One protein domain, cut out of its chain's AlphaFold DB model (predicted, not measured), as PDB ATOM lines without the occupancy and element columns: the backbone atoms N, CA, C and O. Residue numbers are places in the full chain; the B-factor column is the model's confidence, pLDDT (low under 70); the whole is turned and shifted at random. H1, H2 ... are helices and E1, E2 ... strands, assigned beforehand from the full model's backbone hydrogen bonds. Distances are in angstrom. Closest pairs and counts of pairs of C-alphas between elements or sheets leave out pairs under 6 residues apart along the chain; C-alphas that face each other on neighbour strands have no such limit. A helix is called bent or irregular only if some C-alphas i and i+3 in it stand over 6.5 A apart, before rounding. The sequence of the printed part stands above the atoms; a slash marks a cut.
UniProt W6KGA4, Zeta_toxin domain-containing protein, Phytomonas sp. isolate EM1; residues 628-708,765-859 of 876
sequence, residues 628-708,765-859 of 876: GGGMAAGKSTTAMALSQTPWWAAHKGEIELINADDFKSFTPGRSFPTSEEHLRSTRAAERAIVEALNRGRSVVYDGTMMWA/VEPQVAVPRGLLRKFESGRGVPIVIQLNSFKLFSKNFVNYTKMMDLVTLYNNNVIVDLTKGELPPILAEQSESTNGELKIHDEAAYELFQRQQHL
ATOM      1  N   GLY A 628     -17.751 -10.009  32.175       93.25
ATOM      2  CA  GLY A 628     -17.567 -10.557  33.520       93.25
ATOM      3  C   GLY A 628     -18.004  -9.615  34.631       93.25
ATOM      4  O   GLY A 628     -18.183  -8.419  34.422       93.25
ATOM      5  N   GLY A 629     -18.195 -10.167  35.827       92.62
ATOM      6  CA  GLY A 629     -18.663  -9.422  36.993       92.62
ATOM      7  C   GLY A 629     -19.747 -10.164  37.763       92.62
ATOM      8  O   GLY A 629     -20.449 -11.020  37.211       92.62
ATOM      9  N   GLY A 630     -19.910  -9.803  39.036       89.69
ATOM     10  CA  GLY A 630     -20.909 -10.399  39.921       89.69
ATOM     11  C   GLY A 630     -22.345 -10.286  39.392       89.69
ATOM     12  O   GLY A 630     -22.674  -9.499  38.494       89.69
ATOM     13  N   MET A 631     -23.241 -11.115  39.919       88.25
ATOM     14  CA  MET A 631     -24.635 -11.116  39.472       88.25
ATOM     15  C   MET A 631     -25.344  -9.825  39.907       88.25
ATOM     16  O   MET A 631     -25.171  -9.355  41.028       88.25
ATOM     17  N   ALA A 632     -26.097  -9.222  38.982       86.62
ATOM     18  CA  ALA A 632     -26.627  -7.853  39.067       86.62
ATOM     19  C   ALA A 632     -25.580  -6.717  39.231       86.62
ATOM     20  O   ALA A 632     -25.957  -5.583  39.526       86.62
ATOM     21  N   ALA A 633     -24.287  -6.963  38.950       89.12
ATOM     22  CA  ALA A 633     -23.270  -5.901  38.916       89.12
ATOM     23  C   ALA A 633     -23.513  -4.845  37.821       89.12
ATOM     24  O   ALA A 633     -23.101  -3.699  37.976       89.12
ATOM     25  N   GLY A 634     -24.220  -5.213  36.742       86.19
ATOM     26  CA  GLY A 634     -24.607  -4.305  35.653       86.19
ATOM     27  C   GLY A 634     -23.989  -4.604  34.284       86.19
ATOM     28  O   GLY A 634     -23.751  -3.669  33.535       86.19
ATOM     29  N   LYS A 635     -23.740  -5.874  33.923       88.69
ATOM     30  CA  LYS A 635     -23.088  -6.267  32.647       88.69
ATOM     31  C   LYS A 635     -23.723  -5.697  31.363       88.69
ATOM     32  O   LYS A 635     -23.039  -5.578  30.354       88.69
ATOM     33  N   SER A 636     -24.983  -5.255  31.390       84.06
ATOM     34  CA  SER A 636     -25.586  -4.476  30.294       84.06
ATOM     35  C   SER A 636     -24.845  -3.164  29.992       84.06
ATOM     36  O   SER A 636     -24.833  -2.725  28.850       84.06
ATOM     37  N   THR A 637     -24.179  -2.556  30.974       85.94
ATOM     38  CA  THR A 637     -23.327  -1.377  30.759       85.94
ATOM     39  C   THR A 637     -22.040  -1.736  30.013       85.94
ATOM     40  O   THR A 637     -21.567  -0.960  29.190       85.94
ATOM     41  N   THR A 638     -21.510  -2.943  30.220       89.75
ATOM     42  CA  THR A 638     -20.400  -3.493  29.429       89.75
ATOM     43  C   THR A 638     -20.809  -3.722  27.971       89.75
ATOM     44  O   THR A 638     -20.041  -3.431  27.058       89.75
ATOM     45  N   ALA A 639     -22.047  -4.173  27.743       89.75
ATOM     46  CA  ALA A 639     -22.633  -4.261  26.407       89.75
ATOM     47  C   ALA A 639     -22.807  -2.880  25.749       89.75
ATOM     48  O   ALA A 639     -22.485  -2.734  24.571       89.75
ATOM     49  N   MET A 640     -23.230  -1.858  26.505       88.12
ATOM     50  CA  MET A 640     -23.252  -0.468  26.027       88.12
ATOM     51  C   MET A 640     -21.851  -0.000  25.612       88.12
ATOM     52  O   MET A 640     -21.683   0.463  24.486       88.12
ATOM     53  N   ALA A 641     -20.838  -0.210  26.460       89.81
ATOM     54  CA  ALA A 641     -19.452   0.131  26.149       89.81
ATOM     55  C   ALA A 641     -18.948  -0.558  24.869       89.81
ATOM     56  O   ALA A 641     -18.394   0.109  24.000       89.81
ATOM     57  N   LEU A 642     -19.198  -1.866  24.703       92.25
ATOM     58  CA  LEU A 642     -18.841  -2.581  23.473       92.25
ATOM     59  C   LEU A 642     -19.575  -2.008  22.251       92.25
ATOM     60  O   LEU A 642     -18.950  -1.813  21.211       92.25
ATOM     61  N   SER A 643     -20.870  -1.700  22.377       90.88
ATOM     62  CA  SER A 643     -21.687  -1.202  21.260       90.88
ATOM     63  C   SER A 643     -21.240   0.156  20.705       90.88
ATOM     64  O   SER A 643     -21.496   0.450  19.541       90.88
ATOM     65  N   GLN A 644     -20.526   0.951  21.508       88.75
ATOM     66  CA  GLN A 644     -19.923   2.224  21.101       88.75
ATOM     67  C   GLN A 644     -18.555   2.061  20.402       88.75
ATOM     68  O   GLN A 644     -18.000   3.042  19.910       88.75
ATOM     69  N   THR A 645     -17.977   0.853  20.353       89.31
ATOM     70  CA  THR A 645     -16.651   0.646  19.744       89.31
ATOM     71  C   THR A 645     -16.710   0.625  18.208       89.31
ATOM     72  O   THR A 645     -17.621   0.019  17.635       89.31
ATOM     73  N   PRO A 646     -15.696   1.174  17.504       88.62
ATOM     74  CA  PRO A 646     -15.573   1.016  16.052       88.62
ATOM     75  C   PRO A 646     -15.504  -0.456  15.617       88.62
ATOM     76  O   PRO A 646     -16.030  -0.820  14.567       88.62
ATOM     77  N   TRP A 647     -14.900  -1.315  16.450       90.25
ATOM     78  CA  TRP A 647     -14.824  -2.752  16.197       90.25
ATOM     79  C   TRP A 647     -16.211  -3.407  16.155       90.25
ATOM     80  O   TRP A 647     -16.488  -4.160  15.222       90.25
ATOM     81  N   TRP A 648     -17.101  -3.087  17.104       91.19
ATOM     82  CA  TRP A 648     -18.481  -3.583  17.092       91.19
ATOM     83  C   TRP A 648     -19.225  -3.137  15.831       91.19
ATOM     84  O   TRP A 648     -19.826  -3.970  15.154       91.19
ATOM     85  N   ALA A 649     -19.137  -1.851  15.478       87.75
ATOM     86  CA  ALA A 649     -19.800  -1.309  14.293       87.75
ATOM     87  C   ALA A 649     -19.384  -2.033  12.996       87.75
ATOM     88  O   ALA A 649     -20.236  -2.281  12.142       87.75
ATOM     89  N   ALA A 650     -18.108  -2.419  12.877       87.25
ATOM     90  CA  ALA A 650     -17.579  -3.155  11.730       87.25
ATOM     91  C   ALA A 650     -17.922  -4.660  11.729       87.25
ATOM     92  O   ALA A 650     -18.171  -5.218  10.664       87.25
ATOM     93  N   HIS A 651     -17.950  -5.325  12.891       87.50
ATOM     94  CA  HIS A 651     -18.017  -6.796  12.970       87.50
ATOM     95  C   HIS A 651     -19.366  -7.369  13.432       87.50
ATOM     96  O   HIS A 651     -19.561  -8.582  13.354       87.50
ATOM     97  N   LYS A 652     -20.317  -6.543  13.898       87.38
ATOM     98  CA  LYS A 652     -21.588  -6.988  14.514       87.38
ATOM     99  C   LYS A 652     -22.353  -8.073  13.746       87.38
ATOM    100  O   LYS A 652     -22.968  -8.915  14.392       87.38
ATOM    101  N   GLY A 653     -22.297  -8.099  12.411       84.56
ATOM    102  CA  GLY A 653     -22.984  -9.103  11.585       84.56
ATOM    103  C   GLY A 653     -22.431 -10.534  11.689       84.56
ATOM    104  O   GLY A 653     -23.144 -11.480  11.367       84.56
ATOM    105  N   GLU A 654     -21.194 -10.713  12.163       85.94
ATOM    106  CA  GLU A 654     -20.491 -12.010  12.173       85.94
ATOM    107  C   GLU A 654     -20.239 -12.569  13.589       85.94
ATOM    108  O   GLU A 654     -19.720 -13.677  13.748       85.94
ATOM    109  N   ILE A 655     -20.624 -11.814  14.624       92.75
ATOM    110  CA  ILE A 655     -20.389 -12.137  16.037       92.75
ATOM    111  C   ILE A 655     -21.464 -13.082  16.588       92.75
ATOM    112  O   ILE A 655     -22.659 -12.782  16.555       92.75
ATOM    113  N   GLU A 656     -21.026 -14.172  17.219       94.75
ATOM    114  CA  GLU A 656     -21.881 -15.015  18.057       94.75
ATOM    115  C   GLU A 656     -22.055 -14.426  19.461       94.75
ATOM    116  O   GLU A 656     -21.096 -14.275  20.217       94.75
ATOM    117  N   LEU A 657     -23.300 -14.115  19.821       94.62
ATOM    118  CA  LEU A 657     -23.667 -13.586  21.134       94.62
ATOM    119  C   LEU A 657     -24.226 -14.709  22.017       94.62
ATOM    120  O   LEU A 657     -25.324 -15.213  21.757       94.62
ATOM    121  N   ILE A 658     -23.494 -15.083  23.070       93.81
ATOM    122  CA  ILE A 658     -23.770 -16.272  23.888       93.81
ATOM    123  C   ILE A 658     -23.995 -15.892  25.356       93.81
ATOM    124  O   ILE A 658     -23.170 -15.239  25.992       93.81
ATOM    125  N   ASN A 659     -25.106 -16.362  25.921       90.50
ATOM    126  CA  ASN A 659     -25.496 -16.173  27.318       90.50
ATOM    127  C   ASN A 659     -26.209 -17.439  27.813       90.50
ATOM    128  O   ASN A 659     -27.096 -17.949  27.133       90.50
ATOM    129  N   ALA A 660     -25.873 -17.940  29.005       85.50
ATOM    130  CA  ALA A 660     -26.558 -19.106  29.573       85.50
ATOM    131  C   ALA A 660     -28.040 -18.828  29.906       85.50
ATOM    132  O   ALA A 660     -28.864 -19.735  29.816       85.50
ATOM    133  N   ASP A 661     -28.413 -17.586  30.242       81.62
ATOM    134  CA  ASP A 661     -29.817 -17.209  30.481       81.62
ATOM    135  C   ASP A 661     -30.685 -17.253  29.200       81.62
ATOM    136  O   ASP A 661     -31.907 -17.333  29.325       81.62
ATOM    137  N   ASP A 662     -30.094 -17.226  27.996       82.19
ATOM    138  CA  ASP A 662     -30.835 -17.279  26.718       82.19
ATOM    139  C   ASP A 662     -31.380 -18.696  26.425       82.19
ATOM    140  O   ASP A 662     -32.346 -18.845  25.682       82.19
ATOM    141  N   PHE A 663     -30.808 -19.739  27.043       79.50
ATOM    142  CA  PHE A 663     -31.192 -21.147  26.855       79.50
ATOM    143  C   PHE A 663     -32.170 -21.680  27.923       79.50
ATOM    144  O   PHE A 663     -32.336 -22.894  28.057       79.50
ATOM    145  N   LYS A 664     -32.786 -20.801  28.724       74.00
ATOM    146  CA  LYS A 664     -33.729 -21.186  29.789       74.00
ATOM    147  C   LYS A 664     -35.171 -21.194  29.290       74.00
ATOM    148  O   LYS A 664     -35.617 -20.266  28.618       74.00
ATOM    149  N   SER A 665     -35.916 -22.228  29.664       57.19
ATOM    150  CA  SER A 665     -37.337 -22.373  29.351       57.19
ATOM    151  C   SER A 665     -38.172 -21.510  30.294       57.19
ATOM    152  O   SER A 665     -38.265 -21.790  31.486       57.19
ATOM    153  N   PHE A 666     -38.822 -20.463  29.780       48.72
ATOM    154  CA  PHE A 666     -39.699 -19.648  30.621       48.72
ATOM    155  C   PHE A 666     -40.887 -20.482  31.128       48.72
ATOM    156  O   PHE A 666     -41.825 -20.759  30.385       48.72
ATOM    157  N   THR A 667     -40.830 -20.880  32.401       46.06
ATOM    158  CA  THR A 667     -41.889 -21.610  33.102       46.06
ATOM    159  C   THR A 667     -42.606 -20.654  34.064       46.06
ATOM    160  O   THR A 667     -42.030 -20.266  35.086       46.06
ATOM    161  N   PRO A 668     -43.849 -20.225  33.760       40.03
ATOM    162  CA  PRO A 668     -44.628 -19.370  34.653       40.03
ATOM    163  C   PRO A 668     -44.774 -19.987  36.054       40.03
ATOM    164  O   PRO A 668     -44.865 -21.204  36.201       40.03
ATOM    165  N   GLY A 669     -44.784 -19.148  37.093       40.59
ATOM    166  CA  GLY A 669     -44.953 -19.580  38.489       40.59
ATOM    167  C   GLY A 669     -43.700 -20.154  39.174       40.59
ATOM    168  O   GLY A 669     -43.711 -20.342  40.389       40.59
ATOM    169  N   ARG A 670     -42.583 -20.389  38.463       48.62
ATOM    170  CA  ARG A 670     -41.316 -20.815  39.091       48.62
ATOM    171  C   ARG A 670     -40.425 -19.632  39.470       48.62
ATOM    172  O   ARG A 670     -40.005 -18.844  38.632       48.62
ATOM    173  N   SER A 671     -40.085 -19.548  40.757       42.25
ATOM    174  CA  SER A 671     -39.322 -18.431  41.339       42.25
ATOM    175  C   SER A 671     -37.792 -18.556  41.227       42.25
ATOM    176  O   SER A 671     -37.084 -17.601  41.556       42.25
ATOM    177  N   PHE A 672     -37.302 -19.717  40.777       50.78
ATOM    178  CA  PHE A 672     -35.915 -20.027  40.412       50.78
ATOM    179  C   PHE A 672     -35.902 -21.194  39.393       50.78
ATOM    180  O   PHE A 672     -36.803 -22.045  39.456       50.78
ATOM    181  N   PRO A 673     -34.890 -21.290  38.503       54.31
ATOM    182  CA  PRO A 673     -34.683 -22.465  37.648       54.31
ATOM    183  C   PRO A 673     -34.513 -23.747  38.470       54.31
ATOM    184  O   PRO A 673     -34.057 -23.695  39.617       54.31
ATOM    185  N   THR A 674     -34.807 -24.914  37.892       60.28
ATOM    186  CA  THR A 674     -34.323 -26.171  38.491       60.28
ATOM    187  C   THR A 674     -32.805 -26.289  38.330       60.28
ATOM    188  O   THR A 674     -32.208 -25.700  37.426       60.28
ATOM    189  N   SER A 675     -32.175 -27.098  39.181       65.81
ATOM    190  CA  SER A 675     -30.792 -27.559  38.995       65.81
ATOM    191  C   SER A 675     -30.571 -28.144  37.597       65.81
ATOM    192  O   SER A 675     -29.584 -27.832  36.936       65.81
ATOM    193  N   GLU A 676     -31.532 -28.940  37.125       68.94
ATOM    194  CA  GLU A 676     -31.523 -29.543  35.795       68.94
ATOM    195  C   GLU A 676     -31.680 -28.515  34.665       68.94
ATOM    196  O   GLU A 676     -30.957 -28.584  33.677       68.94
ATOM    197  N   GLU A 677     -32.581 -27.537  34.791       72.38
ATOM    198  CA  GLU A 677     -32.728 -26.461  33.809       72.38
ATOM    199  C   GLU A 677     -31.466 -25.604  33.746       72.38
ATOM    200  O   GLU A 677     -30.989 -25.288  32.654       72.38
ATOM    201  N   HIS A 678     -30.880 -25.263  34.897       75.62
ATOM    202  CA  HIS A 678     -29.631 -24.521  34.896       75.62
ATOM    203  C   HIS A 678     -28.505 -25.329  34.238       75.62
ATOM    204  O   HIS A 678     -27.840 -24.797  33.350       75.62
ATOM    205  N   LEU A 679     -28.362 -26.617  34.573       77.94
ATOM    206  CA  LEU A 679     -27.445 -27.536  33.896       77.94
ATOM    207  C   LEU A 679     -27.685 -27.549  32.379       77.94
ATOM    208  O   LEU A 679     -26.757 -27.273  31.624       77.94
ATOM    209  N   ARG A 680     -28.918 -27.787  31.913       81.44
ATOM    210  CA  ARG A 680     -29.278 -27.763  30.482       81.44
ATOM    211  C   ARG A 680     -28.878 -26.433  29.822       81.44
ATOM    212  O   ARG A 680     -28.271 -26.456  28.755       81.44
ATOM    213  N   SER A 681     -29.141 -25.299  30.476       84.56
ATOM    214  CA  SER A 681     -28.833 -23.957  29.959       84.56
ATOM    215  C   SER A 681     -27.326 -23.673  29.846       84.56
ATOM    216  O   SER A 681     -26.860 -23.187  28.814       84.56
ATOM    217  N   THR A 682     -26.532 -24.061  30.851       87.25
ATOM    218  CA  THR A 682     -25.065 -23.932  30.834       87.25
ATOM    219  C   THR A 682     -24.452 -24.862  29.787       87.25
ATOM    220  O   THR A 682     -23.627 -24.430  28.983       87.25
ATOM    221  N   ARG A 683     -24.921 -26.114  29.710       89.06
ATOM    222  CA  ARG A 683     -24.471 -27.102  28.715       89.06
ATOM    223  C   ARG A 683     -24.853 -26.710  27.281       89.06
ATOM    224  O   ARG A 683     -24.142 -27.084  26.352       89.06
ATOM    225  N   ALA A 684     -25.927 -25.951  27.071       90.31
ATOM    226  CA  ALA A 684     -26.248 -25.382  25.762       90.31
ATOM    227  C   ALA A 684     -25.276 -24.247  25.382       90.31
ATOM    228  O   ALA A 684     -24.730 -24.259  24.277       90.31
ATOM    229  N   ALA A 685     -24.975 -23.331  26.311       92.50
ATOM    230  CA  ALA A 685     -24.008 -22.252  26.088       92.50
ATOM    231  C   ALA A 685     -22.580 -22.770  25.825       92.50
ATOM    232  O   ALA A 685     -21.928 -22.314  24.890       92.50
ATOM    233  N   GLU A 686     -22.114 -23.770  26.583       94.38
ATOM    234  CA  GLU A 686     -20.840 -24.464  26.331       94.38
ATOM    235  C   GLU A 686     -20.746 -25.014  24.898       94.38
ATOM    236  O   GLU A 686     -19.715 -24.871  24.243       94.38
ATOM    237  N   ARG A 687     -21.824 -25.629  24.391       95.06
ATOM    238  CA  ARG A 687     -21.861 -26.171  23.028       95.06
ATOM    239  C   ARG A 687     -21.821 -25.068  21.976       95.06
ATOM    240  O   ARG A 687     -21.065 -25.188  21.018       95.06
ATOM    241  N   ALA A 688     -22.578 -23.989  22.177       95.94
ATOM    242  CA  ALA A 688     -22.560 -22.833  21.285       95.94
ATOM    243  C   ALA A 688     -21.153 -22.210  21.186       95.94
ATOM    244  O   ALA A 688     -20.710 -21.874  20.089       95.94
ATOM    245  N   ILE A 689     -20.414 -22.137  22.304       97.31
ATOM    246  CA  ILE A 689     -19.009 -21.696  22.330       97.31
ATOM    247  C   ILE A 689     -18.128 -22.629  21.490       97.31
ATOM    248  O   ILE A 689     -17.392 -22.157  20.624       97.31
ATOM    249  N   VAL A 690     -18.217 -23.946  21.715       97.62
ATOM    250  CA  VAL A 690     -17.445 -24.951  20.959       97.62
ATOM    251  C   VAL A 690     -17.737 -24.849  19.460       97.62
ATOM    252  O   VAL A 690     -16.810 -24.818  18.655       97.62
ATOM    253  N   GLU A 691     -19.006 -24.734  19.066       96.75
ATOM    254  CA  GLU A 691     -19.403 -24.564  17.666       96.75
ATOM    255  C   GLU A 691     -18.884 -23.258  17.044       96.75
ATOM    256  O   GLU A 691     -18.401 -23.277  15.909       96.75
ATOM    257  N   ALA A 692     -18.954 -22.133  17.760       96.44
ATOM    258  CA  ALA A 692     -18.485 -20.839  17.265       96.44
ATOM    259  C   ALA A 692     -16.958 -20.811  17.070       96.44
ATOM    260  O   ALA A 692     -16.484 -20.405  16.005       96.44
ATOM    261  N   LEU A 693     -16.200 -21.324  18.049       96.38
ATOM    262  CA  LEU A 693     -14.738 -21.451  17.981       96.38
ATOM    263  C   LEU A 693     -14.295 -22.430  16.887       96.38
ATOM    264  O   LEU A 693     -13.379 -22.146  16.113       96.38
ATOM    265  N   ASN A 694     -14.984 -23.566  16.755       95.88
ATOM    266  CA  ASN A 694     -14.748 -24.517  15.670       95.88
ATOM    267  C   ASN A 694     -14.999 -23.878  14.290       95.88
ATOM    268  O   ASN A 694     -14.207 -24.101  13.373       95.88
ATOM    269  N   ARG A 695     -16.017 -23.018  14.147       93.94
ATOM    270  CA  ARG A 695     -16.277 -22.225  12.926       93.94
ATOM    271  C   ARG A 695     -15.325 -21.035  12.727       93.94
ATOM    272  O   ARG A 695     -15.364 -20.429  11.665       93.94
ATOM    273  N   GLY A 696     -14.476 -20.701  13.703       93.25
ATOM    274  CA  GLY A 696     -13.518 -19.591  13.610       93.25
ATOM    275  C   GLY A 696     -14.135 -18.194  13.747       93.25
ATOM    276  O   GLY A 696     -13.497 -17.217  13.361       93.25
ATOM    277  N   ARG A 697     -15.363 -18.086  14.273       94.44
ATOM    278  CA  ARG A 697     -16.085 -16.809  14.407       94.44
ATOM    279  C   ARG A 697     -15.740 -16.079  15.701       94.44
ATOM    280  O   ARG A 697     -15.369 -16.710  16.693       94.44
ATOM    281  N   SER A 698     -15.893 -14.756  15.683       95.81
ATOM    282  CA  SER A 698     -15.815 -13.915  16.881       95.81
ATOM    283  C   SER A 698     -17.001 -14.184  17.817       95.81
ATOM    284  O   SER A 698     -18.110 -14.465  17.359       95.81
ATOM    285  N   VAL A 699     -16.775 -14.096  19.127       96.75
ATOM    286  CA  VAL A 699     -17.757 -14.439  20.170       96.75
ATOM    287  C   VAL A 699     -17.810 -13.340  21.226       96.75
ATOM    288  O   VAL A 699     -16.767 -12.862  21.662       96.75
ATOM    289  N   VAL A 700     -19.009 -12.997  21.701       96.94
ATOM    290  CA  VAL A 700     -19.210 -12.276  22.970       96.94
ATOM    291  C   VAL A 700     -19.942 -13.211  23.928       96.94
ATOM    292  O   VAL A 700     -21.037 -13.685  23.621       96.94
ATOM    293  N   TYR A 701     -19.340 -13.490  25.083       95.94
ATOM    294  CA  TYR A 701     -19.854 -14.428  26.078       95.94
ATOM    295  C   TYR A 701     -20.148 -13.727  27.411       95.94
ATOM    296  O   TYR A 701     -19.249 -13.168  28.040       95.94
ATOM    297  N   ASP A 702     -21.408 -13.778  27.854       92.62
ATOM    298  CA  ASP A 702     -21.848 -13.250  29.151       92.62
ATOM    299  C   ASP A 702     -21.728 -14.317  30.247       92.62
ATOM    300  O   ASP A 702     -22.412 -15.346  30.231       92.62
ATOM    301  N   GLY A 703     -20.835 -14.058  31.206       87.62
ATOM    302  CA  GLY A 703     -20.588 -14.915  32.356       87.62
ATOM    303  C   GLY A 703     -20.431 -14.139  33.665       87.62
ATOM    304  O   GLY A 703     -20.357 -12.911  33.733       87.62
ATOM    305  N   THR A 704     -20.357 -14.865  34.777       86.50
ATOM    306  CA  THR A 704     -19.997 -14.272  36.077       86.50
ATOM    307  C   THR A 704     -18.488 -14.130  36.264       86.50
ATOM    308  O   THR A 704     -18.061 -13.383  37.139       86.50
ATOM    309  N   MET A 705     -17.681 -14.847  35.468       92.50
ATOM    310  CA  MET A 705     -16.236 -15.032  35.674       92.50
ATOM    311  C   MET A 705     -15.893 -15.541  37.093       92.50
ATOM    312  O   MET A 705     -14.804 -15.305  37.608       92.50
ATOM    313  N   MET A 706     -16.816 -16.253  37.757       90.38
ATOM    314  CA  MET A 706     -16.640 -16.670  39.156       90.38
ATOM    315  C   MET A 706     -15.887 -17.997  39.342       90.38
ATOM    316  O   MET A 706     -15.514 -18.313  40.467       90.38
ATOM    317  N   TRP A 707     -15.681 -18.798  38.289       90.62
ATOM    318  CA  TRP A 707     -15.079 -20.132  38.419       90.62
ATOM    319  C   TRP A 707     -13.829 -20.304  37.556       90.62
ATOM    320  O   TRP A 707     -13.913 -20.528  36.349       90.62
ATOM    321  N   ALA A 708     -12.662 -20.202  38.197       91.50
ATOM    322  CA  ALA A 708     -11.375 -20.194  37.510       91.50
ATOM    323  C   ALA A 708     -11.086 -21.459  36.673       91.50
ATOM    324  O   ALA A 708     -10.710 -21.269  35.522       91.50
ATOM    325  N   VAL A 765     -19.445  -3.462  41.179       93.19
ATOM    326  CA  VAL A 765     -20.214  -2.570  42.055       93.19
ATOM    327  C   VAL A 765     -20.166  -3.187  43.453       93.19
ATOM    328  O   VAL A 765     -20.019  -4.406  43.566       93.19
ATOM    329  N   GLU A 766     -20.304  -2.396  44.515       90.12
ATOM    330  CA  GLU A 766     -20.341  -2.956  45.863       90.12
ATOM    331  C   GLU A 766     -21.573  -3.866  46.061       90.12
ATOM    332  O   GLU A 766     -22.684  -3.514  45.640       90.12
ATOM    333  N   PRO A 767     -21.433  -5.031  46.729       90.94
ATOM    334  CA  PRO A 767     -22.529  -5.994  46.882       90.94
ATOM    335  C   PRO A 767     -23.770  -5.446  47.595       90.94
ATOM    336  O   PRO A 767     -24.883  -5.877  47.290       90.94
ATOM    337  N   GLN A 768     -23.591  -4.438  48.458       85.38
ATOM    338  CA  GLN A 768     -24.671  -3.659  49.081       85.38
ATOM    339  C   GLN A 768     -25.634  -3.024  48.062       85.38
ATOM    340  O   GLN A 768     -26.785  -2.772  48.392       85.38
ATOM    341  N   VAL A 769     -25.176  -2.793  46.825       84.31
ATOM    342  CA  VAL A 769     -25.976  -2.284  45.702       84.31
ATOM    343  C   VAL A 769     -26.438  -3.415  44.786       84.31
ATOM    344  O   VAL A 769     -27.567  -3.402  44.291       84.31
ATOM    345  N   ALA A 770     -25.591  -4.423  44.564       88.12
ATOM    346  CA  ALA A 770     -25.915  -5.535  43.679       88.12
ATOM    347  C   ALA A 770     -27.059  -6.418  44.198       88.12
ATOM    348  O   ALA A 770     -27.917  -6.821  43.410       88.12
ATOM    349  N   VAL A 771     -27.096  -6.738  45.495       85.19
ATOM    350  CA  VAL A 771     -28.108  -7.659  46.038       85.19
ATOM    351  C   VAL A 771     -29.519  -7.048  46.012       85.19
ATOM    352  O   VAL A 771     -30.410  -7.704  45.469       85.19
ATOM    353  N   PRO A 772     -29.755  -5.786  46.433       78.00
ATOM    354  CA  PRO A 772     -31.050  -5.133  46.227       78.00
ATOM    355  C   PRO A 772     -31.449  -5.039  44.746       78.00
ATOM    356  O   PRO A 772     -32.591  -5.346  44.412       78.00
ATOM    357  N   ARG A 773     -30.514  -4.721  43.830       80.06
ATOM    358  CA  ARG A 773     -30.765  -4.784  42.370       80.06
ATOM    359  C   ARG A 773     -31.187  -6.195  41.918       80.06
ATOM    360  O   ARG A 773     -32.063  -6.330  41.067       80.06
ATOM    361  N   GLY A 774     -30.590  -7.244  42.487       78.88
ATOM    362  CA  GLY A 774     -30.916  -8.648  42.210       78.88
ATOM    363  C   GLY A 774     -32.303  -9.068  42.708       78.88
ATOM    364  O   GLY A 774     -33.021  -9.768  41.992       78.88
ATOM    365  N   LEU A 775     -32.706  -8.597  43.892       75.06
ATOM    366  CA  LEU A 775     -34.057  -8.797  44.428       75.06
ATOM    367  C   LEU A 775     -35.109  -8.047  43.604       75.06
ATOM    368  O   LEU A 775     -36.086  -8.658  43.181       75.06
ATOM    369  N   LEU A 776     -34.878  -6.772  43.279       73.00
ATOM    370  CA  LEU A 776     -35.788  -6.000  42.428       73.00
ATOM    371  C   LEU A 776     -35.950  -6.655  41.040       73.00
ATOM    372  O   LEU A 776     -37.078  -6.859  40.601       73.00
ATOM    373  N   ARG A 777     -34.863  -7.136  40.407       73.44
ATOM    374  CA  ARG A 777     -34.937  -7.923  39.152       73.44
ATOM    375  C   ARG A 777     -35.777  -9.201  39.299       73.44
ATOM    376  O   ARG A 777     -36.452  -9.583  38.338       73.44
ATOM    377  N   LYS A 778     -35.760  -9.859  40.470       70.94
ATOM    378  CA  LYS A 778     -36.627 -11.017  40.754       70.94
ATOM    379  C   LYS A 778     -38.101 -10.618  40.721       70.94
ATOM    380  O   LYS A 778     -38.879 -11.324  40.090       70.94
ATOM    381  N   PHE A 779     -38.475  -9.509  41.352       64.56
ATOM    382  CA  PHE A 779     -39.868  -9.048  41.381       64.56
ATOM    383  C   PHE A 779     -40.333  -8.534  40.008       64.56
ATOM    384  O   PHE A 779     -41.459  -8.787  39.605       64.56
ATOM    385  N   GLU A 780     -39.451  -7.883  39.244       60.75
ATOM    386  CA  GLU A 780     -39.795  -7.294  37.940       60.75
ATOM    387  C   GLU A 780     -39.830  -8.286  36.767       60.75
ATOM    388  O   GLU A 780     -40.412  -7.979  35.729       60.75
ATOM    389  N   SER A 781     -39.186  -9.455  36.881       61.16
ATOM    390  CA  SER A 781     -39.049 -10.398  35.753       61.16
ATOM    391  C   SER A 781     -39.091 -11.885  36.122       61.16
ATOM    392  O   SER A 781     -38.826 -12.736  35.274       61.16
ATOM    393  N   GLY A 782     -39.310 -12.224  37.396       60.09
ATOM    394  CA  GLY A 782     -39.132 -13.575  37.946       60.09
ATOM    395  C   GLY A 782     -37.664 -14.021  38.081       60.09
ATOM    396  O   GLY A 782     -37.360 -14.915  38.870       60.09
ATOM    397  N   ARG A 783     -36.721 -13.388  37.363       64.62
ATOM    398  CA  ARG A 783     -35.312 -13.814  37.234       64.62
ATOM    399  C   ARG A 783     -34.437 -13.386  38.417       64.62
ATOM    400  O   ARG A 783     -33.535 -12.552  38.280       64.62
ATOM    401  N   GLY A 784     -34.693 -13.984  39.577       69.12
ATOM    402  CA  GLY A 784     -33.838 -13.883  40.760       69.12
ATOM    403  C   GLY A 784     -32.695 -14.900  40.788       69.12
ATOM    404  O   GLY A 784     -32.709 -15.897  40.068       69.12
ATOM    405  N   VAL A 785     -31.730 -14.680  41.683       73.88
ATOM    406  CA  VAL A 785     -30.687 -15.657  42.039       73.88
ATOM    407  C   VAL A 785     -30.538 -15.686  43.568       73.88
ATOM    408  O   VAL A 785     -30.677 -14.626  44.181       73.88
ATOM    409  N   PRO A 786     -30.298 -16.839  44.227       78.12
ATOM    410  CA  PRO A 786     -30.155 -16.866  45.682       78.12
ATOM    411  C   PRO A 786     -28.928 -16.068  46.150       78.12
ATOM    412  O   PRO A 786     -27.848 -16.158  45.561       78.12
ATOM    413  N   ILE A 787     -29.095 -15.314  47.237       82.25
ATOM    414  CA  ILE A 787     -28.142 -14.289  47.704       82.25
ATOM    415  C   ILE A 787     -26.757 -14.874  48.007       82.25
ATOM    416  O   ILE A 787     -25.751 -14.269  47.649       82.25
ATOM    417  N   VAL A 788     -26.693 -16.092  48.554       82.44
ATOM    418  CA  VAL A 788     -25.433 -16.820  48.790       82.44
ATOM    419  C   VAL A 788     -24.629 -16.979  47.494       82.44
ATOM    420  O   VAL A 788     -23.427 -16.720  47.477       82.44
ATOM    421  N   ILE A 789     -25.284 -17.337  46.381       84.31
ATOM    422  CA  ILE A 789     -24.634 -17.470  45.067       84.31
ATOM    423  C   ILE A 789     -24.240 -16.090  44.531       84.31
ATOM    424  O   ILE A 789     -23.173 -15.939  43.939       84.31
ATOM    425  N   GLN A 790     -25.074 -15.068  44.758       88.00
ATOM    426  CA  GLN A 790     -24.788 -13.696  44.345       88.00
ATOM    427  C   GLN A 790     -23.536 -13.151  45.039       88.00
ATOM    428  O   GLN A 790     -22.588 -12.782  44.347       88.00
ATOM    429  N   LEU A 791     -23.474 -13.185  46.371       90.75
ATOM    430  CA  LEU A 791     -22.300 -12.773  47.148       90.75
ATOM    431  C   LEU A 791     -21.062 -13.608  46.787       90.75
ATOM    432  O   LEU A 791     -19.986 -13.050  46.581       90.75
ATOM    433  N   ASN A 792     -21.212 -14.926  46.608       92.19
ATOM    434  CA  ASN A 792     -20.109 -15.789  46.176       92.19
ATOM    435  C   ASN A 792     -19.622 -15.465  44.748       92.19
ATOM    436  O   ASN A 792     -18.437 -15.613  44.457       92.19
ATOM    437  N   SER A 793     -20.496 -14.969  43.859       93.62
ATOM    438  CA  SER A 793     -20.095 -14.526  42.516       93.62
ATOM    439  C   SER A 793     -19.192 -13.293  42.550       93.62
ATOM    440  O   SER A 793     -18.186 -13.294  41.852       93.62
ATOM    441  N   PHE A 794     -19.465 -12.302  43.411       95.81
ATOM    442  CA  PHE A 794     -18.541 -11.180  43.646       95.81
ATOM    443  C   PHE A 794     -17.239 -11.659  44.293       95.81
ATOM    444  O   PHE A 794     -16.154 -11.338  43.809       95.81
ATOM    445  N   LYS A 795     -17.349 -12.502  45.329       95.56
ATOM    446  CA  LYS A 795     -16.206 -13.023  46.090       95.56
ATOM    447  C   LYS A 795     -15.180 -13.727  45.210       95.56
ATOM    448  O   LYS A 795     -13.989 -13.433  45.279       95.56
ATOM    449  N   LEU A 796     -15.642 -14.654  44.374       95.25
ATOM    450  CA  LEU A 796     -14.767 -15.430  43.503       95.25
ATOM    451  C   LEU A 796     -14.388 -14.681  42.220       95.25
ATOM    452  O   LEU A 796     -13.323 -14.953  41.674       95.25
ATOM    453  N   PHE A 797     -15.197 -13.727  41.750       96.44
ATOM    454  CA  PHE A 797     -14.800 -12.845  40.652       96.44
ATOM    455  C   PHE A 797     -13.602 -11.970  41.049       96.44
ATOM    456  O   PHE A 797     -12.566 -12.023  40.390       96.44
ATOM    457  N   SER A 798     -13.719 -11.247  42.168       96.75
ATOM    458  CA  SER A 798     -12.654 -10.407  42.732       96.75
ATOM    459  C   SER A 798     -11.379 -11.217  42.999       96.75
ATOM    460  O   SER A 798     -10.334 -10.932  42.413       96.75
ATOM    461  N   LYS A 799     -11.491 -12.330  43.743       96.38
ATOM    462  CA  LYS A 799     -10.367 -13.231  44.063       96.38
ATOM    463  C   LYS A 799      -9.577 -13.719  42.838       96.38
ATOM    464  O   LYS A 799      -8.374 -13.946  42.939       96.38
ATOM    465  N   ASN A 800     -10.241 -13.945  41.701       96.44
ATOM    466  CA  ASN A 800      -9.606 -14.513  40.508       96.44
ATOM    467  C   ASN A 800      -9.198 -13.465  39.457       96.44
ATOM    468  O   ASN A 800      -8.472 -13.818  38.526       96.44
ATOM    469  N   PHE A 801      -9.601 -12.196  39.598       96.69
ATOM    470  CA  PHE A 801      -9.395 -11.148  38.589       96.69
ATOM    471  C   PHE A 801      -7.935 -11.036  38.120       96.69
ATOM    472  O   PHE A 801      -7.660 -11.173  36.930       96.69
ATOM    473  N   VAL A 802      -6.991 -10.917  39.061       94.31
ATOM    474  CA  VAL A 802      -5.540 -10.789  38.798       94.31
ATOM    475  C   VAL A 802      -4.917 -12.063  38.195       94.31
ATOM    476  O   VAL A 802      -3.774 -12.055  37.745       94.31
ATOM    477  N   ASN A 803      -5.640 -13.185  38.162       94.81
ATOM    478  CA  ASN A 803      -5.223 -14.376  37.419       94.81
ATOM    479  C   ASN A 803      -5.835 -14.423  36.016       94.81
ATOM    480  O   ASN A 803      -5.186 -14.937  35.110       94.81
ATOM    481  N   TYR A 804      -7.016 -13.839  35.799       95.62
ATOM    482  CA  TYR A 804      -7.562 -13.655  34.452       95.62
ATOM    483  C   TYR A 804      -6.732 -12.656  33.635       95.62
ATOM    484  O   TYR A 804      -6.426 -12.948  32.484       95.62
ATOM    485  N   THR A 805      -6.273 -11.547  34.225       94.94
ATOM    486  CA  THR A 805      -5.436 -10.540  33.528       94.94
ATOM    487  C   THR A 805      -4.122 -11.097  32.959       94.94
ATOM    488  O   THR A 805      -3.590 -10.584  31.983       94.94
ATOM    489  N   LYS A 806      -3.619 -12.211  33.502       94.31
ATOM    490  CA  LYS A 806      -2.418 -12.911  33.005       94.31
ATOM    491  C   LYS A 806      -2.684 -13.828  31.799       94.31
ATOM    492  O   LYS A 806      -1.742 -14.419  31.280       94.31
ATOM    493  N   MET A 807      -3.947 -14.021  31.410       95.38
ATOM    494  CA  MET A 807      -4.374 -14.995  30.391       95.38
ATOM    495  C   MET A 807      -5.087 -14.355  29.186       95.38
ATOM    496  O   MET A 807      -5.124 -14.956  28.107       95.38
ATOM    497  N   MET A 808      -5.644 -13.153  29.363       95.31
ATOM    498  CA  MET A 808      -6.281 -12.352  28.310       95.31
ATOM    499  C   MET A 808      -5.260 -11.419  27.641       95.31
ATOM    500  O   MET A 808      -4.217 -11.138  28.223       95.31
ATOM    501  N   ASP A 809      -5.563 -10.927  26.439       95.44
ATOM    502  CA  ASP A 809      -4.721  -9.942  25.732       95.44
ATOM    503  C   ASP A 809      -5.117  -8.501  26.080       95.44
ATOM    504  O   ASP A 809      -4.268  -7.619  26.170       95.44
ATOM    505  N   LEU A 810      -6.419  -8.275  26.284       96.19
ATOM    506  CA  LEU A 810      -7.004  -6.985  26.642       96.19
ATOM    507  C   LEU A 810      -7.893  -7.150  27.879       96.19
ATOM    508  O   LEU A 810      -8.679  -8.101  27.957       96.19
ATOM    509  N   VAL A 811      -7.833  -6.205  28.818       97.44
ATOM    510  CA  VAL A 811      -8.734  -6.146  29.979       97.44
ATOM    511  C   VAL A 811      -9.212  -4.719  30.212       97.44
ATOM    512  O   VAL A 811      -8.416  -3.787  30.224       97.44
ATOM    513  N   THR A 812     -10.508  -4.555  30.472       96.56
ATOM    514  CA  THR A 812     -11.077  -3.312  31.016       96.56
ATOM    515  C   THR A 812     -12.006  -3.661  32.169       96.56
ATOM    516  O   THR A 812     -12.883  -4.506  32.002       96.56
ATOM    517  N   LEU A 813     -11.853  -3.033  33.336       97.31
ATOM    518  CA  LEU A 813     -12.757  -3.201  34.479       97.31
ATOM    519  C   LEU A 813     -13.476  -1.880  34.781       97.31
ATOM    520  O   LEU A 813     -12.832  -0.900  35.132       97.31
ATOM    521  N   TYR A 814     -14.804  -1.857  34.673       95.50
ATOM    522  CA  TYR A 814     -15.632  -0.664  34.908       95.50
ATOM    523  C   TYR A 814     -16.168  -0.581  36.349       95.50
ATOM    524  O   TYR A 814     -16.635  -1.581  36.905       95.50
ATOM    525  N   ASN A 815     -16.167   0.623  36.934       92.50
ATOM    526  CA  ASN A 815     -16.659   0.903  38.289       92.50
ATOM    527  C   ASN A 815     -18.107   1.437  38.287       92.50
ATOM    528  O   ASN A 815     -18.351   2.641  38.236       92.50
ATOM    529  N   ASN A 816     -19.086   0.540  38.410       89.44
ATOM    530  CA  ASN A 816     -20.522   0.850  38.395       89.44
ATOM    531  C   ASN A 816     -21.093   1.266  39.772       89.44
ATOM    532  O   ASN A 816     -22.306   1.172  40.001       89.44
ATOM    533  N   ASN A 817     -20.226   1.693  40.701       82.06
ATOM    534  CA  ASN A 817     -20.629   2.430  41.905       82.06
ATOM    535  C   ASN A 817     -20.940   3.902  41.591       82.06
ATOM    536  O   ASN A 817     -21.757   4.512  42.278       82.06
ATOM    537  N   VAL A 818     -20.316   4.463  40.551       79.38
ATOM    538  CA  VAL A 818     -20.617   5.811  40.059       79.38
ATOM    539  C   VAL A 818     -21.872   5.753  39.190       79.38
ATOM    540  O   VAL A 818     -21.964   4.942  38.270       79.38
ATOM    541  N   ILE A 819     -22.849   6.611  39.489       70.44
ATOM    542  CA  ILE A 819     -24.059   6.767  38.675       70.44
ATOM    543  C   ILE A 819     -23.711   7.656  37.477       70.44
ATOM    544  O   ILE A 819     -23.251   8.779  37.666       70.44
ATOM    545  N   VAL A 820     -23.950   7.150  36.268       73.56
ATOM    546  CA  VAL A 820     -23.706   7.834  34.987       73.56
ATOM    547  C   VAL A 820     -24.962   7.812  34.119       73.56
ATOM    548  O   VAL A 820     -25.791   6.904  34.248       73.56
ATOM    549  N   ASP A 821     -25.114   8.786  33.226       69.38
ATOM    550  CA  ASP A 821     -26.253   8.853  32.317       69.38
ATOM    551  C   ASP A 821     -26.003   8.068  31.022       69.38
ATOM    552  O   ASP A 821     -25.616   8.606  29.978       69.38
ATOM    553  N   LEU A 822     -26.311   6.771  31.087       67.94
ATOM    554  CA  LEU A 822     -26.271   5.858  29.941       67.94
ATOM    555  C   LEU A 822     -27.109   6.349  28.740       67.94
ATOM    556  O   LEU A 822     -26.857   5.910  27.621       67.94
ATOM    557  N   THR A 823     -28.096   7.239  28.932       64.31
ATOM    558  CA  THR A 823     -28.924   7.776  27.833       64.31
ATOM    559  C   THR A 823     -28.224   8.890  27.053       64.31
ATOM    560  O   THR A 823     -28.499   9.063  25.869       64.31
ATOM    561  N   LYS A 824     -27.250   9.574  27.672       69.94
ATOM    562  CA  LYS A 824     -26.298  10.465  26.984       69.94
ATOM    563  C   LYS A 824     -25.097   9.714  26.392       69.94
ATOM    564  O   LYS A 824     -24.207  10.340  25.824       69.94
ATOM    565  N   GLY A 825     -25.054   8.388  26.542       68.56
ATOM    566  CA  GLY A 825     -23.922   7.550  26.150       68.56
ATOM    567  C   GLY A 825     -22.754   7.558  27.143       68.56
ATOM    568  O   GLY A 825     -21.721   6.972  26.833       68.56
ATOM    569  N   GLU A 826     -22.900   8.177  28.321       80.06
ATOM    570  CA  GLU A 826     -21.872   8.156  29.368       80.06
ATOM    571  C   GLU A 826     -21.602   6.710  29.823       80.06
ATOM    572  O   GLU A 826     -22.529   5.914  29.981       80.06
ATOM    573  N   LEU A 827     -20.335   6.369  30.068       82.56
ATOM    574  CA  LEU A 827     -19.922   5.073  30.615       82.56
ATOM    575  C   LEU A 827     -19.370   5.253  32.039       82.56
ATOM    576  O   LEU A 827     -18.809   6.310  32.337       82.56
ATOM    577  N   PRO A 828     -19.481   4.245  32.929       87.25
ATOM    578  CA  PRO A 828     -18.849   4.299  34.243       87.25
ATOM    579  C   PRO A 828     -17.328   4.426  34.101       87.25
ATOM    580  O   PRO A 828     -16.768   3.919  33.125       87.25
ATOM    581  N   PRO A 829     -16.632   5.048  35.068       91.38
ATOM    582  CA  PRO A 829     -15.187   5.193  34.993       91.38
ATOM    583  C   PRO A 829     -14.487   3.829  34.945       91.38
ATOM    584  O   PRO A 829     -14.895   2.864  35.602       91.38
ATOM    585  N   ILE A 830     -13.413   3.768  34.158       94.25
ATOM    586  CA  ILE A 830     -12.508   2.621  34.115       94.25
ATOM    587  C   ILE A 830     -11.729   2.592  35.433       94.25
ATOM    588  O   ILE A 830     -11.082   3.566  35.806       94.25
ATOM    589  N   LEU A 831     -11.830   1.470  36.137       95.50
ATOM    590  CA  LEU A 831     -11.147   1.182  37.393       95.50
ATOM    591  C   LEU A 831      -9.699   0.747  37.140       95.50
ATOM    592  O   LEU A 831      -8.767   1.228  37.782       95.50
ATOM    593  N   ALA A 832      -9.539  -0.175  36.190       96.19
ATOM    594  CA  ALA A 832      -8.265  -0.723  35.758       96.19
ATOM    595  C   ALA A 832      -8.332  -1.142  34.280       96.19
ATOM    596  O   ALA A 832      -9.368  -1.640  33.823       96.19
ATOM    597  N   GLU A 833      -7.229  -0.965  33.556       96.38
ATOM    598  CA  GLU A 833      -7.084  -1.303  32.137       96.38
ATOM    599  C   GLU A 833      -5.785  -2.086  31.880       96.38
ATOM    600  O   GLU A 833      -4.784  -1.918  32.577       96.38
ATOM    601  N   GLN A 834      -5.798  -2.948  30.867       95.19
ATOM    602  CA  GLN A 834      -4.630  -3.662  30.356       95.19
ATOM    603  C   GLN A 834      -4.759  -3.736  28.836       95.19
ATOM    604  O   GLN A 834      -5.724  -4.305  28.321       95.19
ATOM    605  N   SER A 835      -3.821  -3.134  28.113       92.19
ATOM    606  CA  SER A 835      -3.824  -3.107  26.648       92.19
ATOM    607  C   SER A 835      -2.437  -2.777  26.093       92.19
ATOM    608  O   SER A 835      -1.484  -2.577  26.847       92.19
ATOM    609  N   GLU A 836      -2.311  -2.657  24.770       86.00
ATOM    610  CA  GLU A 836      -1.077  -2.174  24.137       86.00
ATOM    611  C   GLU A 836      -0.652  -0.783  24.649       86.00
ATOM    612  O   GLU A 836       0.541  -0.533  24.807       86.00
ATOM    613  N   SER A 837      -1.598   0.102  25.004       85.38
ATOM    614  CA  SER A 837      -1.284   1.440  25.539       85.38
ATOM    615  C   SER A 837      -0.766   1.429  26.985       85.38
ATOM    616  O   SER A 837      -0.231   2.435  27.453       85.38
ATOM    617  N   THR A 838      -0.873   0.290  27.681       87.06
ATOM    618  CA  THR A 838      -0.261   0.038  28.996       87.06
ATOM    619  C   THR A 838       0.914  -0.940  28.914       87.06
ATOM    620  O   THR A 838       1.304  -1.522  29.923       87.06
ATOM    621  N   ASN A 839       1.483  -1.150  27.718       86.56
ATOM    622  CA  ASN A 839       2.532  -2.141  27.440       86.56
ATOM    623  C   ASN A 839       2.156  -3.587  27.844       86.56
ATOM    624  O   ASN A 839       3.034  -4.414  28.082       86.56
ATOM    625  N   GLY A 840       0.859  -3.903  27.941       84.75
ATOM    626  CA  GLY A 840       0.359  -5.192  28.425       84.75
ATOM    627  C   GLY A 840       0.357  -5.360  29.951       84.75
ATOM    628  O   GLY A 840      -0.042  -6.422  30.432       84.75
ATOM    629  N   GLU A 841       0.750  -4.343  30.725       90.81
ATOM    630  CA  GLU A 841       0.652  -4.342  32.190       90.81
ATOM    631  C   GLU A 841      -0.735  -3.871  32.661       90.81
ATOM    632  O   GLU A 841      -1.401  -3.075  31.993       90.81
ATOM    633  N   LEU A 842      -1.189  -4.366  33.818       94.94
ATOM    634  CA  LEU A 842      -2.450  -3.939  34.430       94.94
ATOM    635  C   LEU A 842      -2.248  -2.603  35.154       94.94
ATOM    636  O   LEU A 842      -1.621  -2.548  36.211       94.94
ATOM    637  N   LYS A 843      -2.829  -1.542  34.603       96.44
ATOM    638  CA  LYS A 843      -2.815  -0.189  35.153       96.44
ATOM    639  C   LYS A 843      -4.098   0.071  35.936       96.44
ATOM    640  O   LYS A 843      -5.194  -0.165  35.434       96.44
ATOM    641  N   ILE A 844      -3.963   0.597  37.149       97.06
ATOM    642  CA  ILE A 844      -5.077   1.014  38.009       97.06
ATOM    643  C   ILE A 844      -5.242   2.536  37.873       97.06
ATOM    644  O   ILE A 844      -4.253   3.262  37.776       97.06
ATOM    645  N   HIS A 845      -6.485   3.017  37.811       95.06
ATOM    646  CA  HIS A 845      -6.811   4.446  37.660       95.06
ATOM    647  C   HIS A 845      -7.371   5.066  38.947       95.06
ATOM    648  O   HIS A 845      -7.231   6.268  39.161       95.06
ATOM    649  N   ASP A 846      -7.998   4.248  39.791       93.31
ATOM    650  CA  ASP A 846      -8.574   4.626  41.081       93.31
ATOM    651  C   ASP A 846      -8.236   3.523  42.091       93.31
ATOM    652  O   ASP A 846      -8.908   2.491  42.158       93.31
ATOM    653  N   GLU A 847      -7.144   3.720  42.833       94.81
ATOM    654  CA  GLU A 847      -6.635   2.728  43.786       94.81
ATOM    655  C   GLU A 847      -7.632   2.487  44.927       94.81
ATOM    656  O   GLU A 847      -7.867   1.344  45.300       94.81
ATOM    657  N   ALA A 848      -8.311   3.530  45.417       92.62
ATOM    658  CA  ALA A 848      -9.280   3.405  46.505       92.62
ATOM    659  C   ALA A 848     -10.513   2.589  46.080       92.62
ATOM    660  O   ALA A 848     -10.991   1.724  46.818       92.62
ATOM    661  N   ALA A 849     -11.024   2.797  44.863       92.75
ATOM    662  CA  ALA A 849     -12.085   1.945  44.334       92.75
ATOM    663  C   ALA A 849     -11.584   0.535  43.953       92.75
ATOM    664  O   ALA A 849     -12.373  -0.417  43.967       92.75
ATOM    665  N   TYR A 850     -10.295   0.368  43.635       95.94
ATOM    666  CA  TYR A 850      -9.695  -0.943  43.383       95.94
ATOM    667  C   TYR A 850      -9.506  -1.743  44.679       95.94
ATOM    668  O   TYR A 850      -9.831  -2.930  44.701       95.94
ATOM    669  N   GLU A 851      -9.124  -1.101  45.785       94.44
ATOM    670  CA  GLU A 851      -9.143  -1.673  47.137       94.44
ATOM    671  C   GLU A 851     -10.555  -2.131  47.532       94.44
ATOM    672  O   GLU A 851     -10.725  -3.261  47.995       94.44
ATOM    673  N   LEU A 852     -11.593  -1.318  47.280       92.25
ATOM    674  CA  LEU A 852     -12.991  -1.724  47.497       92.25
ATOM    675  C   LEU A 852     -13.360  -2.969  46.674       92.25
ATOM    676  O   LEU A 852     -13.971  -3.898  47.202       92.25
ATOM    677  N   PHE A 853     -12.941  -3.041  45.408       96.00
ATOM    678  CA  PHE A 853     -13.134  -4.233  44.580       96.00
ATOM    679  C   PHE A 853     -12.363  -5.455  45.104       96.00
ATOM    680  O   PHE A 853     -12.931  -6.548  45.165       96.00
ATOM    681  N   GLN A 854     -11.106  -5.306  45.530       95.50
ATOM    682  CA  GLN A 854     -10.329  -6.392  46.139       95.50
ATOM    683  C   GLN A 854     -10.965  -6.881  47.445       95.50
ATOM    684  O   GLN A 854     -11.063  -8.089  47.663       95.50
ATOM    685  N   ARG A 855     -11.484  -5.972  48.283       94.06
ATOM    686  CA  ARG A 855     -12.178  -6.279  49.547       94.06
ATOM    687  C   ARG A 855     -13.310  -7.297  49.363       94.06
ATOM    688  O   ARG A 855     -13.557  -8.111  50.254       94.06
ATOM    689  N   GLN A 856     -13.941  -7.334  48.186       95.62
ATOM    690  CA  GLN A 856     -14.991  -8.301  47.853       95.62
ATOM    691  C   GLN A 856     -14.525  -9.769  47.959       95.62
ATOM    692  O   GLN A 856     -15.339 -10.642  48.259       95.62
ATOM    693  N   GLN A 857     -13.228 -10.084  47.837       94.44
ATOM    694  CA  GLN A 857     -12.731 -11.451  48.072       94.44
ATOM    695  C   GLN A 857     -12.936 -11.952  49.520       94.44
ATOM    696  O   GLN A 857     -12.863 -13.157  49.770       94.44
ATOM    697  N   HIS A 858     -13.231 -11.055  50.471       93.88
ATOM    698  CA  HIS A 858     -13.456 -11.361  51.889       93.88
ATOM    699  C   HIS A 858     -14.943 -11.448  52.286       93.88
ATOM    700  O   HIS A 858     -15.243 -11.684  53.453       93.88
ATOM    701  N   LEU A 859     -15.881 -11.330  51.333       92.81
ATOM    702  CA  LEU A 859     -17.329 -11.303  51.599       92.81
ATOM    703  C   LEU A 859     -17.843 -12.459  52.470       92.81
ATOM    704  O   LEU A 859     -17.545 -13.638  52.229       92.81
TER     705      LEU A 859
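AT A GLANCE: This is residues 628 to 708 and 765 to 859 of the 876 residues of the protein "Zeta_toxin domain-containing protein" of Phytomonas sp. isolate EM1 (UniProt W6KGA4). Two small sheets, each of two strands and each with a helix packed on it, make two parts of this domain: the parallel pair E1 and E2 with the long helix H4, and the antiparallel hairpin E3 and E4 with H7. H6 packs on H7, H5 meets H6 with its first residues, and H1 stands near the middle, coming near E2 of one sheet and E3 of the other; residues 645 to 650, of which 646 to 650 belong to H2, stick out. The printed part has 176 residues, with seven named helices and four named strands in the order H1 H2 E1 H3 H4 E2 H5 H6 E3 E4 H7, and the class is mostly helix. The whole is compact, with a radius of gyration of the C-alphas of 16.9 A and spans of 49 by 41 by 35 A.

IN THESE COORDINATES: H1 holds residues 635 to 643, from C-alpha 635 at (-23.088, -6.267, 32.647), and is 12.5 A long. H2 holds residues 646 to 654 and is irregular, with C-alphas 650 and 653 8.0 A apart. Strand E1, residues 656 to 659, is joined by a tight link, with 0 residues between them, to H3, residues 660 to 663. H4, residues 675 to 694, is the longest helix by residues and measures 28.5 A, from C-alpha 675 at (-30.792, -27.559, 38.995). E2 follows with residues 699 to 702. After the cut, H5 takes residues 767 to 781 over 20.4 A; it is neither bent nor irregular, but only just, with C-alphas 768 and 771 6.1 A apart. H6, residues 787 to 804, is 24.5 A long; it is irregular, with C-alphas 799 and 802 7.5 A apart, and has a kink of 36 degrees near residue 798. E3, residues 810 to 815, is 17.1 A long, and E4 holds residues 830 to 834. H7, residues 847 to 858, is 17.6 A long and ends with C-alpha 858 at (-13.456, -11.361, 51.889).

HOW THE PARTS SIT: H1 and H2 are close but not clearly touching, with the C-alphas of Leu 642 and Trp 648 closest at 6.5 A. Their lines are about perpendicular, at 80 degrees. E1 and E2 are parallel neighbours at 14 degrees, with N 658 and O 700 within hydrogen-bond range at 2.9 A. E1, H3 H4 and E2 form a strand-helix-strand unit, two parallel neighbour strands with helices between them in the chain, and its crossover is right-handed. The closest C-alphas of E1 and H4 are those of Ile 658 and Ala 685, 6.4 A apart. H4 touches H3 with residues 680 to 685 alone, closest at the C-alphas of Phe 663 and Ser 681, 4.8 A. H5 and H6 touch at a steep tilt of 55 degrees, opposite ways, with the C-alphas of Pro 767 and Leu 791 closest at 6.8 A. E3 and E4 form an antiparallel hairpin at 171 degrees, with N 831 and O 813 within hydrogen-bond range at 2.8 A. Residues 832 to 833 of E4 also pair, antiparallel, with residues 843 to 844. The closest C-alphas of E4 and H7 are those of Leu 831 and Tyr 850, at 6.5 A. H6 and H7 touch at a steep tilt of 58 degrees, opposite ways, with the C-alphas of Lys 795 and Gln 857 closest at 4.3 A. H4 is apart from H6 and from H7, for instance. In H1 and H4 every O i to N i+4 pair is within hydrogen-bond range; H2 has 3 of 5, H5 10 of 11, H6 12 of 14 and H7 5 of 8, while H3 is too short for such a pair.

THE WHOLE: The C-alphas farthest apart are those of Gly 669 and Asn 839, 51.8 A. Residues 709 to 764 are cut out, and C-alphas 708 and 765 are 20.2 A apart across the cut. The links H3 to H4, E3 to E4 and E4 to H7 are long. The mean pLDDT of the printed part is 85.6, with values under 70 at residues 665 to 676, 779 to 784 and 821 to 825.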